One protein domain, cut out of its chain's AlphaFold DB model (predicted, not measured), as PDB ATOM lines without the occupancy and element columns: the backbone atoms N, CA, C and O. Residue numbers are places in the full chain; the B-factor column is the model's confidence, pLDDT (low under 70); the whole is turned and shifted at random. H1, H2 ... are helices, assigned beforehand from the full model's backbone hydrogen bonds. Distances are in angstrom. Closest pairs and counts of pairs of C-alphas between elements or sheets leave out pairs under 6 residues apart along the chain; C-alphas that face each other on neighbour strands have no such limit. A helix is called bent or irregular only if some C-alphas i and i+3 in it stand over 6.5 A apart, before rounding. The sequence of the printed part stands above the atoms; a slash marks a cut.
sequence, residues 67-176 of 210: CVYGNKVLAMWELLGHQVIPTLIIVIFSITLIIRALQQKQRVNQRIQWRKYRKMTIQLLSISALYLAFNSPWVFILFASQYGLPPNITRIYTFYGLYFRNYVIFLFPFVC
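This is residues 67 to 176 of the 210 residues of the protein "Hypothetical protein" of Adineta steineri (UniProt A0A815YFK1). Three long helices run to and fro along one rod: H2 goes the length of it, the bent helix H3 folds back beside H2, and H4 folds back again beside H3, beginning at the end where H2 begins and stopping short of the far end. H3 lies between the other two, H2 and H4 staying apart, and the four-residue H1 makes a small corner at the start of H2. The printed part has 110 residues with four named helices, in the order H1, H2, H3, H4, and no named strand; the class is all helix, and the helix packing is mostly aligned, the three pairs H2 and H3a, H3a and H4, and H3b and H4 touching at shallow tilts. The whole is loose, with a radius of gyration of the C-alphas of 18.4 A and spans of 58 by 26 by 24 A.

H1, residues 67 to 70, and H2, residues 72 to 107, touch only at the corner by their link, and only just, with 3 pairs of C-alphas within 8 A; the closest are those of Tyr 69 and Ala 75, 6.1 A. By its hydrogen bonds residues 111 to 146 were assigned as one helix, H3, but it is bent: C-alphas 134 and 137 are 6.5 A apart, and its arms H3a, residues 111 to 134, and H3b, residues 137 to 146, stand at a steep tilt of 47 degrees. H2 and H3a form a helical hairpin at a shallow tilt of 24 degrees, opposite ways; H2 touches H3a with residues 87 to 101 alone, the closest C-alphas being those of Ile 90 and Ser 128, 6.6 A. H2 and H3b are near each other. H3b and H4, residues 151 to 176, form a second helical hairpin, opposite ways at a shallow tilt of 24 degrees; their closest C-alphas, of Trp 138 and Gly 161, are 5.2 A apart. H3a touches H4 with residues 126 to 134 alone, at a shallow tilt of 27 degrees, opposite ways; the closest C-alphas are those of Phe 134 and Arg 165, 5.9 A. Every O i to N i+4 pair is within hydrogen-bond range in H3b, against 30 of 32 in H2, 17 of 20 in H3a and 15 of 22 in H4; H1 is too short for such a pair.

H1 begins at C-alpha 67, (-24.485, 60.191, 30.703), and is 5.5 A long. H2 spans 50.7 A and ends at C-alpha 107, (-64.003, 35.862, 59.871). H3a spans 34.3 A, with a kink of 26 degrees near residue 118, and H3b 14.5 A. H4 spans 37.5 A to C-alpha 176, (-59.108, 53.134, 36.132); it has a kink of 35 degrees near residue 170 and is only just irregular, C-alphas 170 and 173 being 6.6 A apart.

The C-alphas farthest apart, of Gly 70 and Asn 109, are 59.1 A apart. The printed part has no cut, and its three links are tight. Residues 69 to 74 and 106 to 113 stand free. The mean pLDDT of the printed part is 74.3; 28 residues are under 70, among them 67 to 76 and 104 to 117.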
ATOM      1  N   CYS A  67     -25.832  60.510  30.215       54.38
ATOM      2  CA  CYS A  67     -24.485  60.191  30.703       54.38
ATOM      3  C   CYS A  67     -24.474  59.204  31.893       54.38
ATOM      4  O   CYS A  67     -23.426  58.675  32.251       54.38
ATOM      5  N   VAL A  68     -25.648  58.907  32.461       51.75
ATOM      6  CA  VAL A  68     -25.914  57.860  33.460       51.75
ATOM      7  C   VAL A  68     -25.384  56.488  33.016       51.75
ATOM      8  O   VAL A  68     -24.923  55.711  33.846       51.75
ATOM      9  N   TYR A  69     -25.359  56.199  31.709       49.75
ATOM     10  CA  TYR A  69     -24.801  54.946  31.179       49.75
ATOM     11  C   TYR A  69     -23.263  54.864  31.195       49.75
ATOM     12  O   TYR A  69     -22.719  53.784  30.964       49.75
ATOM     13  N   GLY A  70     -22.558  55.967  31.472       54.62
ATOM     14  CA  GLY A  70     -21.095  55.980  31.584       54.62
ATOM     15  C   GLY A  70     -20.583  55.288  32.850       54.62
ATOM     16  O   GLY A  70     -19.525  54.666  32.826       54.62
ATOM     17  N   ASN A  71     -21.367  55.318  33.934       61.88
ATOM     18  CA  ASN A  71     -21.026  54.688  35.208       61.88
ATOM     19  C   ASN A  71     -21.946  53.497  35.493       61.88
ATOM     20  O   ASN A  71     -23.091  53.654  35.915       61.88
ATOM     21  N   LYS A  72     -21.407  52.281  35.330       63.38
ATOM     22  CA  LYS A  72     -22.124  51.016  35.585       63.38
ATOM     23  C   LYS A  72     -22.727  50.943  36.994       63.38
ATOM     24  O   LYS A  72     -23.798  50.373  37.164       63.38
ATOM     25  N   VAL A  73     -22.056  51.538  37.981       67.44
ATOM     26  CA  VAL A  73     -22.505  51.573  39.382       67.44
ATOM     27  C   VAL A  73     -23.778  52.407  39.536       67.44
ATOM     28  O   VAL A  73     -24.722  51.960  40.178       67.44
ATOM     29  N   LEU A  74     -23.836  53.577  38.893       67.50
ATOM     30  CA  LEU A  74     -24.985  54.479  38.978       67.50
ATOM     31  C   LEU A  74     -26.200  53.887  38.257       67.50
ATOM     32  O   LEU A  74     -27.298  53.863  38.803       67.50
ATOM     33  N   ALA A  75     -25.977  53.307  37.075       64.38
ATOM     34  CA  ALA A  75     -27.014  52.594  36.336       64.38
ATOM     35  C   ALA A  75     -27.572  51.395  37.125       64.38
ATOM     36  O   ALA A  75     -28.775  51.155  37.116       64.38
ATOM     37  N   MET A  76     -26.716  50.649  37.831       66.62
ATOM     38  CA  MET A  76     -27.143  49.527  38.668       66.62
ATOM     39  C   MET A  76     -27.913  49.995  39.912       66.62
ATOM     40  O   MET A  76     -28.889  49.350  40.295       66.62
ATOM     41  N   TRP A  77     -27.510  51.117  40.513       71.38
ATOM     42  CA  TRP A  77     -28.187  51.709  41.666       71.38
ATOM     43  C   TRP A  77     -29.588  52.219  41.322       71.38
ATOM     44  O   TRP A  77     -30.549  51.833  41.981       71.38
ATOM     45  N   GLU A  78     -29.719  52.995  40.245       69.75
ATOM     46  CA  GLU A  78     -31.001  53.442  39.680       69.75
ATOM     47  C   GLU A  78     -31.939  52.255  39.434       69.75
ATOM     48  O   GLU A  78     -33.091  52.231  39.865       69.75
ATOM     49  N   LEU A  79     -31.419  51.207  38.801       69.62
ATOM     50  CA  LEU A  79     -32.187  50.013  38.484       69.62
ATOM     51  C   LEU A  79     -32.642  49.261  39.748       69.62
ATOM     52  O   LEU A  79     -33.795  48.841  39.853       69.62
ATOM     53  N   LEU A  80     -31.764  49.096  40.736       72.94
ATOM     54  CA  LEU A  80     -32.101  48.424  41.991       72.94
ATOM     55  C   LEU A  80     -33.084  49.255  42.826       72.94
ATOM     56  O   LEU A  80     -34.125  48.744  43.251       72.94
ATOM     57  N   GLY A  81     -32.787  50.536  43.023       73.12
ATOM     58  CA  GLY A  81     -33.559  51.448  43.861       73.12
ATOM     59  C   GLY A  81     -34.937  51.755  43.287       73.12
ATOM     60  O   GLY A  81     -35.946  51.638  43.985       73.12
ATOM     61  N   HIS A  82     -35.010  52.089  41.999       70.06
ATOM     62  CA  HIS A  82     -36.262  52.494  41.364       70.06
ATOM     63  C   HIS A  82     -37.052  51.353  40.740       70.06
ATOM     64  O   HIS A  82     -38.250  51.519  40.510       70.06
ATOM     65  N   GLN A  83     -36.446  50.188  40.497       69.06
ATOM     66  CA  GLN A  83     -37.162  49.081  39.868       69.06
ATOM     67  C   GLN A  83     -37.328  47.868  40.772       69.06
ATOM     68  O   GLN A  83     -38.438  47.334  40.855       69.06
ATOM     69  N   VAL A  84     -36.289  47.434  41.486       75.06
ATOM     70  CA  VAL A  84     -36.368  46.206  42.296       75.06
ATOM     71  C   VAL A  84     -37.154  46.429  43.584       75.06
ATOM     72  O   VAL A  84     -38.081  45.664  43.860       75.06
ATOM     73  N   ILE A  85     -36.869  47.500  44.328       75.44
ATOM     74  CA  ILE A  85     -37.572  47.818  45.585       75.44
ATOM     75  C   ILE A  85     -39.094  47.930  45.383       75.44
ATOM     76  O   ILE A  85     -39.832  47.188  46.040       75.44
ATOM     77  N   PRO A  86     -39.614  48.779  44.473       75.50
ATOM     78  CA  PRO A  86     -41.056  48.874  44.271       75.50
ATOM     79  C   PRO A  86     -41.667  47.564  43.773       75.50
ATOM     80  O   PRO A  86     -42.774  47.225  44.183       75.50
ATOM     81  N   THR A  87     -40.951  46.777  42.964       74.50
ATOM     82  CA  THR A  87     -41.450  45.468  42.515       74.50
ATOM     83  C   THR A  87     -41.610  44.498  43.687       74.50
ATOM     84  O   THR A  87     -42.669  43.884  43.824       74.50
ATOM     85  N   LEU A  88     -40.622  44.403  44.583       75.50
ATOM     86  CA  LEU A  88     -40.711  43.562  45.783       75.50
ATOM     87  C   LEU A  88     -41.853  43.999  46.702       75.50
ATOM     88  O   LEU A  88     -42.626  43.160  47.165       75.50
ATOM     89  N   ILE A  89     -42.014  45.307  46.913       78.12
ATOM     90  CA  ILE A  89     -43.118  45.852  47.709       78.12
ATOM     91  C   ILE A  89     -44.463  45.455  47.090       78.12
ATOM     92  O   ILE A  89     -45.340  44.975  47.805       78.12
ATOM     93  N   ILE A  90     -44.630  45.595  45.771       78.50
ATOM     94  CA  ILE A  90     -45.871  45.225  45.073       78.50
ATOM     95  C   ILE A  90     -46.160  43.727  45.222       78.50
ATOM     96  O   ILE A  90     -47.311  43.359  45.474       78.50
ATOM     97  N   VAL A  91     -45.148  42.861  45.107       76.38
ATOM     98  CA  VAL A  91     -45.302  41.406  45.289       76.38
ATOM     99  C   VAL A  91     -45.750  41.084  46.715       76.38
ATOM    100  O   VAL A  91     -46.778  40.427  46.898       76.38
ATOM    101  N   ILE A  92     -45.049  41.603  47.728       80.62
ATOM    102  CA  ILE A  92     -45.385  41.386  49.144       80.62
ATOM    103  C   ILE A  92     -46.797  41.893  49.445       80.62
ATOM    104  O   ILE A  92     -47.588  41.208  50.101       80.62
ATOM    105  N   PHE A  93     -47.152  43.073  48.936       76.75
ATOM    106  CA  PHE A  93     -48.465  43.667  49.155       76.75
ATOM    107  C   PHE A  93     -49.576  42.869  48.467       76.75
ATOM    108  O   PHE A  93     -50.644  42.674  49.048       76.75
ATOM    109  N   SER A  94     -49.316  42.350  47.264       76.00
ATOM    110  CA  SER A  94     -50.253  41.498  46.525       76.00
ATOM    111  C   SER A  94     -50.515  40.187  47.268       76.00
ATOM    112  O   SER A  94     -51.673  39.819  47.465       76.00
ATOM    113  N   ILE A  95     -49.466  39.530  47.773       78.38
ATOM    114  CA  ILE A  95     -49.585  38.317  48.597       78.38
ATOM    115  C   ILE A  95     -50.359  38.626  49.887       78.38
ATOM    116  O   ILE A  95     -51.327  37.940  50.221       78.38
ATOM    117  N   THR A  96     -50.000  39.709  50.579       80.31
ATOM    118  CA  THR A  96     -50.658  40.135  51.824       80.31
ATOM    119  C   THR A  96     -52.146  40.427  51.610       80.31
ATOM    120  O   THR A  96     -52.977  40.063  52.444       80.31
ATOM    121  N   LEU A  97     -52.511  41.059  50.491       71.56
ATOM    122  CA  LEU A  97     -53.900  41.338  50.123       71.56
ATOM    123  C   LEU A  97     -54.699  40.064  49.855       71.56
ATOM    124  O   LEU A  97     -55.845  39.977  50.299       71.56
ATOM    125  N   ILE A  98     -54.112  39.077  49.177       76.50
ATOM    126  CA  ILE A  98     -54.751  37.776  48.939       76.50
ATOM    127  C   ILE A  98     -54.995  37.066  50.273       76.50
ATOM    128  O   ILE A  98     -56.120  36.648  50.546       76.50
ATOM    129  N   ILE A  99     -53.979  36.998  51.138       80.00
ATOM    130  CA  ILE A  99     -54.087  36.368  52.462       80.00
ATOM    131  C   ILE A  99     -55.165  37.061  53.298       80.00
ATOM    132  O   ILE A  99     -56.057  36.396  53.829       80.00
ATOM    133  N   ARG A 100     -55.152  38.398  53.369       78.81
ATOM    134  CA  ARG A 100     -56.184  39.165  54.083       78.81
ATOM    135  C   ARG A 100     -57.573  38.922  53.504       78.81
ATOM    136  O   ARG A 100     -58.509  38.723  54.272       78.81
ATOM    137  N   ALA A 101     -57.726  38.870  52.182       69.44
ATOM    138  CA  ALA A 101     -59.014  38.591  51.551       69.44
ATOM    139  C   ALA A 101     -59.547  37.188  51.898       69.44
ATOM    140  O   ALA A 101     -60.752  37.023  52.100       69.44
ATOM    141  N   LEU A 102     -58.667  36.189  52.007       75.88
ATOM    142  CA  LEU A 102     -59.027  34.832  52.424       75.88
ATOM    143  C   LEU A 102     -59.393  34.768  53.914       75.88
ATOM    144  O   LEU A 102     -60.434  34.213  54.265       75.88
ATOM    145  N   GLN A 103     -58.603  35.398  54.785       75.44
ATOM    146  CA  GLN A 103     -58.875  35.455  56.226       75.44
ATOM    147  C   GLN A 103     -60.175  36.206  56.538       75.44
ATOM    148  O   GLN A 103     -60.958  35.810  57.401       75.44
ATOM    149  N   GLN A 104     -60.439  37.290  55.816       67.44
ATOM    150  CA  GLN A 104     -61.605  38.133  56.041       67.44
ATOM    151  C   GLN A 104     -62.885  37.499  55.464       67.44
ATOM    152  O   GLN A 104     -63.960  37.701  56.028       67.44
ATOM    153  N   LYS A 105     -62.763  36.624  54.449       66.44
ATOM    154  CA  LYS A 105     -63.828  35.704  54.006       66.44
ATOM    155  C   LYS A 105     -64.217  34.704  55.104       66.44
ATOM    156  O   LYS A 105     -65.391  34.365  55.201       66.44
ATOM    157  N   GLN A 106     -63.260  34.236  55.909       68.69
ATOM    158  CA  GLN A 106     -63.525  33.305  57.012       68.69
ATOM    159  C   GLN A 106     -64.093  33.995  58.260       68.69
ATOM    160  O   GLN A 106     -64.972  33.437  58.905       68.69
ATOM    161  N   ARG A 107     -63.618  35.200  58.609       67.38
ATOM    162  CA  ARG A 107     -64.003  35.862  59.871       67.38
ATOM    163  C   ARG A 107     -65.335  36.612  59.837       67.38
ATOM    164  O   ARG A 107     -65.944  36.779  60.886       67.38
ATOM    165  N   VAL A 108     -65.781  37.115  58.684       59.50
ATOM    166  CA  VAL A 108     -66.904  38.067  58.639       59.50
ATOM    167  C   VAL A 108     -68.039  37.524  57.773       59.50
ATOM    168  O   VAL A 108     -68.089  37.743  56.567       59.50
ATOM    169  N   ASN A 109     -69.015  36.876  58.416       62.12
ATOM    170  CA  ASN A 109     -70.280  36.423  57.812       62.12
ATOM    171  C   ASN A 109     -71.224  37.588  57.404       62.12
ATOM    172  O   ASN A 109     -72.389  37.385  57.065       62.12
ATOM    173  N   GLN A 110     -70.751  38.842  57.419       60.12
ATOM    174  CA  GLN A 110     -71.534  40.014  57.017       60.12
ATOM    175  C   GLN A 110     -71.446  40.254  55.503       60.12
ATOM    176  O   GLN A 110     -70.639  41.044  55.005       60.12
ATOM    177  N   ARG A 111     -72.333  39.584  54.757       59.72
ATOM    178  CA  ARG A 111     -72.428  39.633  53.282       59.72
ATOM    179  C   ARG A 111     -72.512  41.043  52.675       59.72
ATOM    180  O   ARG A 111     -72.090  41.221  51.531       59.72
ATOM    181  N   ILE A 112     -73.070  42.024  53.389       60.69
ATOM    182  CA  ILE A 112     -73.437  43.331  52.813       60.69
ATOM    183  C   ILE A 112     -72.243  44.297  52.781       60.69
ATOM    184  O   ILE A 112     -71.896  44.793  51.708       60.69
ATOM    185  N   GLN A 113     -71.542  44.502  53.903       62.59
ATOM    186  CA  GLN A 113     -70.332  45.344  53.943       62.59
ATOM    187  C   GLN A 113     -69.171  44.711  53.155       62.59
ATOM    188  O   GLN A 113     -68.392  45.410  52.503       62.59
ATOM    189  N   TRP A 114     -69.101  43.375  53.119       61.47
ATOM    190  CA  TRP A 114     -68.079  42.624  52.386       61.47
ATOM    191  C   TRP A 114     -68.050  42.928  50.884       61.47
ATOM    192  O   TRP A 114     -66.976  43.100  50.307       61.47
ATOM    193  N   ARG A 115     -69.216  43.063  50.234       64.69
ATOM    194  CA  ARG A 115     -69.282  43.377  48.794       64.69
ATOM    195  C   ARG A 115     -68.626  44.716  48.455       64.69
ATOM    196  O   ARG A 115     -68.020  44.820  47.389       64.69
ATOM    197  N   LYS A 116     -68.714  45.712  49.344       66.62
ATOM    198  CA  LYS A 116     -68.131  47.044  49.128       66.62
ATOM    199  C   LYS A 116     -66.604  47.016  49.247       66.62
ATOM    200  O   LYS A 116     -65.920  47.486  48.341       66.62
ATOM    201  N   TYR A 117     -66.065  46.375  50.288       67.00
ATOM    202  CA  TYR A 117     -64.611  46.233  50.465       67.00
ATOM    203  C   TYR A 117     -63.958  45.383  49.369       67.00
ATOM    204  O   TYR A 117     -62.890  45.731  48.869       67.00
ATOM    205  N   ARG A 118     -64.630  44.317  48.915       71.38
ATOM    206  CA  ARG A 118     -64.089  43.427  47.881       71.38
ATOM    207  C   ARG A 118     -63.885  44.138  46.538       71.38
ATOM    208  O   ARG A 118     -62.888  43.879  45.875       71.38
ATOM    209  N   LYS A 119     -64.783  45.056  46.154       70.38
ATOM    210  CA  LYS A 119     -64.653  45.847  44.914       70.38
ATOM    211  C   LYS A 119     -63.386  46.721  44.927       70.38
ATOM    212  O   LYS A 119     -62.632  46.689  43.960       70.38
ATOM    213  N   MET A 120     -63.111  47.414  46.035       73.38
ATOM    214  CA  MET A 120     -61.920  48.268  46.179       73.38
ATOM    215  C   MET A 120     -60.620  47.448  46.200       73.38
ATOM    216  O   MET A 120     -59.625  47.832  45.589       73.38
ATOM    217  N   THR A 121     -60.625  46.287  46.863       74.25
ATOM    218  CA  THR A 121     -59.466  45.384  46.879       74.25
ATOM    219  C   THR A 121     -59.180  44.788  45.504       74.25
ATOM    220  O   THR A 121     -58.023  44.745  45.105       74.25
ATOM    221  N   ILE A 122     -60.207  44.369  44.759       74.19
ATOM    222  CA  ILE A 122     -60.042  43.840  43.396       74.19
ATOM    223  C   ILE A 122     -59.503  44.918  42.454       74.19
ATOM    224  O   ILE A 122     -58.647  44.622  41.631       74.19
ATOM    225  N   GLN A 123     -59.953  46.167  42.597       77.12
ATOM    226  CA  GLN A 123     -59.404  47.306  41.860       77.12
ATOM    227  C   GLN A 123     -57.903  47.473  42.121       77.12
ATOM    228  O   GLN A 123     -57.123  47.536  41.174       77.12
ATOM    229  N   LEU A 124     -57.498  47.502  43.394       75.94
ATOM    230  CA  LEU A 124     -56.093  47.678  43.753       75.94
ATOM    231  C   LEU A 124     -55.242  46.492  43.272       75.94
ATOM    232  O   LEU A 124     -54.165  46.688  42.723       75.94
ATOM    233  N   LEU A 125     -55.767  45.271  43.409       77.31
ATOM    234  CA  LEU A 125     -55.125  44.053  42.925       77.31
ATOM    235  C   LEU A 125     -54.974  44.057  41.399       77.31
ATOM    236  O   LEU A 125     -53.933  43.656  40.898       77.31
ATOM    237  N   SER A 126     -55.986  44.532  40.669       80.31
ATOM    238  CA  SER A 126     -55.959  44.632  39.208       80.31
ATOM    239  C   SER A 126     -54.863  45.588  38.735       80.31
ATOM    240  O   SER A 126     -54.081  45.233  37.861       80.31
ATOM    241  N   ILE A 127     -54.749  46.767  39.360       81.31
ATOM    242  CA  ILE A 127     -53.699  47.746  39.037       81.31
ATOM    243  C   ILE A 127     -52.310  47.156  39.318       81.31
ATOM    244  O   ILE A 127     -51.432  47.227  38.459       81.31
ATOM    245  N   SER A 128     -52.121  46.521  40.479       79.56
ATOM    246  CA  SER A 128     -50.851  45.877  40.837       79.56
ATOM    247  C   SER A 128     -50.489  44.722  39.902       79.56
ATOM    248  O   SER A 128     -49.339  44.613  39.483       79.56
ATOM    249  N   ALA A 129     -51.456  43.873  39.546       79.12
ATOM    250  CA  ALA A 129     -51.246  42.745  38.641       79.12
ATOM    251  C   ALA A 129     -50.914  43.209  37.220       79.12
ATOM    252  O   ALA A 129     -50.017  42.650  36.596       79.12
ATOM    253  N   LEU A 130     -51.588  44.258  36.732       82.31
ATOM    254  CA  LEU A 130     -51.272  44.885  35.454       82.31
ATOM    255  C   LEU A 130     -49.825  45.392  35.474       82.31
ATOM    256  O   LEU A 130     -49.030  45.027  34.616       82.31
ATOM    257  N   TYR A 131     -49.449  46.154  36.504       79.19
ATOM    258  CA  TYR A 131     -48.084  46.656  36.643       79.19
ATOM    259  C   TYR A 131     -47.053  45.519  36.642       79.19
ATOM    260  O   TYR A 131     -46.058  45.596  35.927       79.19
ATOM    261  N   LEU A 132     -47.315  44.427  37.367       77.69
ATOM    262  CA  LEU A 132     -46.430  43.262  37.392       77.69
ATOM    263  C   LEU A 132     -46.319  42.588  36.017       77.69
ATOM    264  O   LEU A 132     -45.216  42.281  35.579       77.69
ATOM    265  N   ALA A 133     -47.446  42.382  35.331       81.06
ATOM    266  CA  ALA A 133     -47.496  41.704  34.040       81.06
ATOM    267  C   ALA A 133     -46.721  42.462  32.956       81.06
ATOM    268  O   ALA A 133     -46.023  41.842  32.162       81.06
ATOM    269  N   PHE A 134     -46.792  43.795  32.948       81.62
ATOM    270  CA  PHE A 134     -46.072  44.611  31.968       81.62
ATOM    271  C   PHE A 134     -44.627  44.931  32.361       81.62
ATOM    272  O   PHE A 134     -43.813  45.203  31.483       81.62
ATOM    273  N   ASN A 135     -44.284  44.888  33.650       75.88
ATOM    274  CA  ASN A 135     -42.905  45.072  34.118       75.88
ATOM    275  C   ASN A 135     -42.115  43.742  34.115       75.88
ATOM    276  O   ASN A 135     -40.886  43.743  34.077       75.88
ATOM    277  N   SER A 136     -42.810  42.598  34.100       78.31
ATOM    278  CA  SER A 136     -42.220  41.255  34.068       78.31
ATOM    279  C   SER A 136     -41.293  40.998  32.871       78.31
ATOM    280  O   SER A 136     -40.204  40.484  33.123       78.31
ATOM    281  N   PRO A 137     -41.621  41.379  31.616       81.00
ATOM    282  CA  PRO A 137     -40.732  41.171  30.474       81.00
ATOM    283  C   PRO A 137     -39.382  41.856  30.675       81.00
ATOM    284  O   PRO A 137     -38.341  41.263  30.414       81.00
ATOM    285  N   TRP A 138     -39.391  43.081  31.205       76.50
ATOM    286  CA  TRP A 138     -38.170  43.828  31.480       76.50
ATOM    287  C   TRP A 138     -37.311  43.156  32.552       76.50
ATOM    288  O   TRP A 138     -36.122  42.927  32.338       76.50
ATOM    289  N   VAL A 139     -37.920  42.799  33.688       76.06
ATOM    290  CA  VAL A 139     -37.223  42.106  34.781       76.06
ATOM    291  C   VAL A 139     -36.657  40.773  34.288       76.06
ATOM    292  O   VAL A 139     -35.513  40.446  34.587       76.06
ATOM    293  N   PHE A 140     -37.411  40.034  33.474       82.56
ATOM    294  CA  PHE A 140     -36.969  38.764  32.909       82.56
ATOM    295  C   PHE A 140     -35.754  38.923  31.987       82.56
ATOM    296  O   PHE A 140     -34.787  38.178  32.128       82.56
ATOM    297  N   ILE A 141     -35.759  39.918  31.093       81.75
ATOM    298  CA  ILE A 141     -34.619  40.218  30.209       81.75
ATOM    299  C   ILE A 141     -33.385  40.602  31.028       81.75
ATOM    300  O   ILE A 141     -32.276  40.173  30.716       81.75
ATOM    301  N   LEU A 142     -33.574  41.381  32.093       74.75
ATOM    302  CA  LEU A 142     -32.491  41.776  32.980       74.75
ATOM    303  C   LEU A 142     -31.871  40.567  33.689       74.75
ATOM    304  O   LEU A 142     -30.652  40.428  33.694       74.75
ATOM    305  N   PHE A 143     -32.694  39.672  34.241       78.44
ATOM    306  CA  PHE A 143     -32.209  38.420  34.822       78.44
ATOM    307  C   PHE A 143     -31.483  37.577  33.774       78.44
ATOM    308  O   PHE A 143     -30.363  37.144  34.019       78.44
ATOM    309  N   ALA A 144     -32.062  37.411  32.583       80.62
ATOM    310  CA  ALA A 144     -31.447  36.664  31.487       80.62
ATOM    311  C   ALA A 144     -30.070  37.244  31.101       80.62
ATOM    312  O   ALA A 144     -29.110  36.500  30.916       80.62
ATOM    313  N   SER A 145     -29.930  38.572  31.081       75.81
ATOM    314  CA  SER A 145     -28.648  39.248  30.858       75.81
ATOM    315  C   SER A 145     -27.592  38.912  31.917       75.81
ATOM    316  O   SER A 145     -26.412  38.880  31.578       75.81
ATOM    317  N   GLN A 146     -27.976  38.675  33.175       74.06
ATOM    318  CA  GLN A 146     -27.034  38.304  34.242       74.06
ATOM    319  C   GLN A 146     -26.543  36.856  34.111       74.06
ATOM    320  O   GLN A 146     -25.427  36.549  34.514       74.06
ATOM    321  N   TYR A 147     -27.330  35.974  33.486       82.44
ATOM    322  CA  TYR A 147     -26.959  34.573  33.235       82.44
ATOM    323  C   TYR A 147     -26.077  34.374  31.990       82.44
ATOM    324  O   TYR A 147     -25.880  33.244  31.547       82.44
ATOM    325  N   GLY A 148     -25.521  35.451  31.426       83.19
ATOM    326  CA  GLY A 148     -24.564  35.372  30.320       83.19
ATOM    327  C   GLY A 148     -25.195  35.363  28.927       83.19
ATOM    328  O   GLY A 148     -24.567  34.885  27.982       83.19
ATOM    329  N   LEU A 149     -26.416  35.892  28.765       80.56
ATOM    330  CA  LEU A 149     -26.989  36.072  27.430       80.56
ATOM    331  C   LEU A 149     -26.132  37.034  26.583       80.56
ATOM    332  O   LEU A 149     -25.746  38.104  27.065       80.56
ATOM    333  N   PRO A 150     -25.873  36.706  25.304       82.50
ATOM    334  CA  PRO A 150     -25.072  37.552  24.436       82.50
ATOM    335  C   PRO A 150     -25.754  38.914  24.206       82.50
ATOM    336  O   PRO A 150     -26.968  38.983  23.980       82.50
ATOM    337  N   PRO A 151     -24.981  40.016  24.195       74.94
ATOM    338  CA  PRO A 151     -25.507  41.384  24.236       74.94
ATOM    339  C   PRO A 151     -26.375  41.750  23.023       74.94
ATOM    340  O   PRO A 151     -27.278  42.578  23.136       74.94
ATOM    341  N   ASN A 152     -26.148  41.102  21.877       77.81
ATOM    342  CA  ASN A 152     -26.940  41.298  20.661       77.81
ATOM    343  C   ASN A 152     -28.405  40.890  20.861       77.81
ATOM    344  O   ASN A 152     -29.316  41.579  20.407       77.81
ATOM    345  N   ILE A 153     -28.620  39.791  21.584       78.62
ATOM    346  CA  ILE A 153     -29.944  39.249  21.873       78.62
ATOM    347  C   ILE A 153     -30.638  40.128  22.918       78.62
ATOM    348  O   ILE A 153     -31.776  40.554  22.713       78.62
ATOM    349  N   THR A 154     -29.925  40.488  23.989       76.31
ATOM    350  CA  THR A 154     -30.430  41.383  25.039       76.31
ATOM    351  C   THR A 154     -30.938  42.695  24.449       76.31
ATOM    352  O   THR A 154     -32.062  43.088  24.739       76.31
ATOM    353  N   ARG A 155     -30.177  43.323  23.543       75.62
ATOM    354  CA  ARG A 155     -30.538  44.608  22.926       75.62
ATOM    355  C   ARG A 155     -31.869  44.559  22.176       75.62
ATOM    356  O   ARG A 155     -32.682  45.466  22.330       75.62
ATOM    357  N   ILE A 156     -32.103  43.503  21.396       81.62
ATOM    358  CA  ILE A 156     -33.351  43.312  20.645       81.62
ATOM    359  C   ILE A 156     -34.529  43.201  21.619       81.62
ATOM    360  O   ILE A 156     -35.524  43.912  21.477       81.62
ATOM    361  N   TYR A 157     -34.399  42.373  22.656       80.69
ATOM    362  CA  TYR A 157     -35.458  42.198  23.647       80.69
ATOM    363  C   TYR A 157     -35.694  43.441  24.510       80.69
ATOM    364  O   TYR A 157     -36.839  43.720  24.859       80.69
ATOM    365  N   THR A 158     -34.662  44.234  24.802       77.62
ATOM    366  CA  THR A 158     -34.794  45.518  25.507       77.62
ATOM    367  C   THR A 158     -35.733  46.474  24.762       77.62
ATOM    368  O   THR A 158     -36.583  47.099  25.400       77.62
ATOM    369  N   PHE A 159     -35.657  46.550  23.425       80.31
ATOM    370  CA  PHE A 159     -36.591  47.357  22.626       80.31
ATOM    371  C   PHE A 159     -38.033  46.851  22.734       80.31
ATOM    372  O   PHE A 159     -38.947  47.649  22.946       80.31
ATOM    373  N   TYR A 160     -38.240  45.532  22.669       82.50
ATOM    374  CA  TYR A 160     -39.565  44.940  22.873       82.50
ATOM    375  C   TYR A 160     -40.104  45.198  24.285       82.50
ATOM    376  O   TYR A 160     -41.280  45.521  24.434       82.50
ATOM    377  N   GLY A 161     -39.256  45.128  25.315       80.69
ATOM    378  CA  GLY A 161     -39.627  45.432  26.699       80.69
ATOM    379  C   GLY A 161     -40.051  46.891  26.897       80.69
ATOM    380  O   GLY A 161     -41.066  47.157  27.541       80.69
ATOM    381  N   LEU A 162     -39.329  47.839  26.289       78.06
ATOM    382  CA  LEU A 162     -39.693  49.263  26.282       78.06
ATOM    383  C   LEU A 162     -41.029  49.510  25.576       78.06
ATOM    384  O   LEU A 162     -41.876  50.246  26.085       78.06
ATOM    385  N   TYR A 163     -41.239  48.859  24.433       83.00
ATOM    386  CA  TYR A 163     -42.497  48.934  23.700       83.00
ATOM    387  C   TYR A 163     -43.666  48.388  24.535       83.00
ATOM    388  O   TYR A 163     -44.702  49.040  24.662       83.00
ATOM    389  N   PHE A 164     -43.466  47.247  25.203       80.38
ATOM    390  CA  PHE A 164     -44.444  46.660  26.121       80.38
ATOM    391  C   PHE A 164     -44.788  47.593  27.288       80.38
ATOM    392  O   PHE A 164     -45.955  47.736  27.651       80.38
ATOM    393  N   ARG A 165     -43.788  48.290  27.841       78.00
ATOM    394  CA  ARG A 165     -43.981  49.262  28.924       78.00
ATOM    395  C   ARG A 165     -44.851  50.448  28.499       78.00
ATOM    396  O   ARG A 165     -45.667  50.904  29.294       78.00
ATOM    397  N   ASN A 166     -44.746  50.913  27.254       80.62
ATOM    398  CA  ASN A 166     -45.579  52.013  26.753       80.62
ATOM    399  C   ASN A 166     -47.070  51.650  26.670       80.62
ATOM    400  O   ASN A 166     -47.921  52.508  26.910       80.62
ATOM    401  N   TYR A 167     -47.416  50.380  26.430       82.25
ATOM    402  CA  TYR A 167     -48.817  49.944  26.446       82.25
ATOM    403  C   TYR A 167     -49.491  50.091  27.812       82.25
ATOM    404  O   TYR A 167     -50.711  50.260  27.873       82.25
ATOM    405  N   VAL A 168     -48.724  50.095  28.907       80.50
ATOM    406  CA  VAL A 168     -49.260  50.322  30.259       80.50
ATOM    407  C   VAL A 168     -49.965  51.666  30.349       80.50
ATOM    408  O   VAL A 168     -51.035  51.750  30.944       80.50
ATOM    409  N   ILE A 169     -49.399  52.703  29.730       82.44
ATOM    410  CA  ILE A 169     -49.945  54.065  29.769       82.44
ATOM    411  C   ILE A 169     -51.314  54.098  29.088       82.44
ATOM    412  O   ILE A 169     -52.248  54.706  29.608       82.44
ATOM    413  N   PHE A 170     -51.465  53.378  27.974       84.12
ATOM    414  CA  PHE A 170     -52.740  53.264  27.266       84.12
ATOM    415  C   PHE A 170     -53.771  52.431  28.025       84.12
ATOM    416  O   PHE A 170     -54.957  52.743  27.983       84.12
ATOM    417  N   LEU A 171     -53.343  51.391  28.739       80.56
ATOM    418  CA  LEU A 171     -54.238  50.514  29.497       80.56
ATOM    419  C   LEU A 171     -54.628  51.085  30.862       80.56
ATOM    420  O   LEU A 171     -55.681  50.729  31.394       80.56
ATOM    421  N   PHE A 172     -53.830  51.994  31.420       79.06
ATOM    422  CA  PHE A 172     -54.102  52.650  32.694       79.06
ATOM    423  C   PHE A 172     -55.499  53.292  32.769       79.06
ATOM    424  O   PHE A 172     -56.247  52.929  33.679       79.06
ATOM    425  N   PRO A 173     -55.932  54.152  31.820       80.06
ATOM    426  CA  PRO A 173     -57.282  54.708  31.845       80.06
ATOM    427  C   PRO A 173     -58.355  53.616  31.800       80.06
ATOM    428  O   PRO A 173     -59.323  53.704  32.551       80.06
ATOM    429  N   PHE A 174     -58.175  52.545  31.018       80.06
ATOM    430  CA  PHE A 174     -59.130  51.428  30.980       80.06
ATOM    431  C   PHE A 174     -59.248  50.714  32.328       80.06
ATOM    432  O   PHE A 174     -60.355  50.405  32.776       80.06
ATOM    433  N   VAL A 175     -58.128  50.487  33.012       76.75
ATOM    434  CA  VAL A 175     -58.122  49.869  34.343       76.75
ATOM    435  C   VAL A 175     -58.707  50.812  35.398       76.75
ATOM    436  O   VAL A 175     -59.446  50.361  36.279       76.75
ATOM    437  N   CYS A 176     -58.470  52.120  35.290       74.25
ATOM    438  CA  CYS A 176     -59.108  53.134  36.132       74.25
ATOM    439  C   CYS A 176     -60.630  53.165  35.927       74.25
ATOM    440  O   CYS A 176     -61.376  53.064  36.903       74.25
TER     441      CYS A 176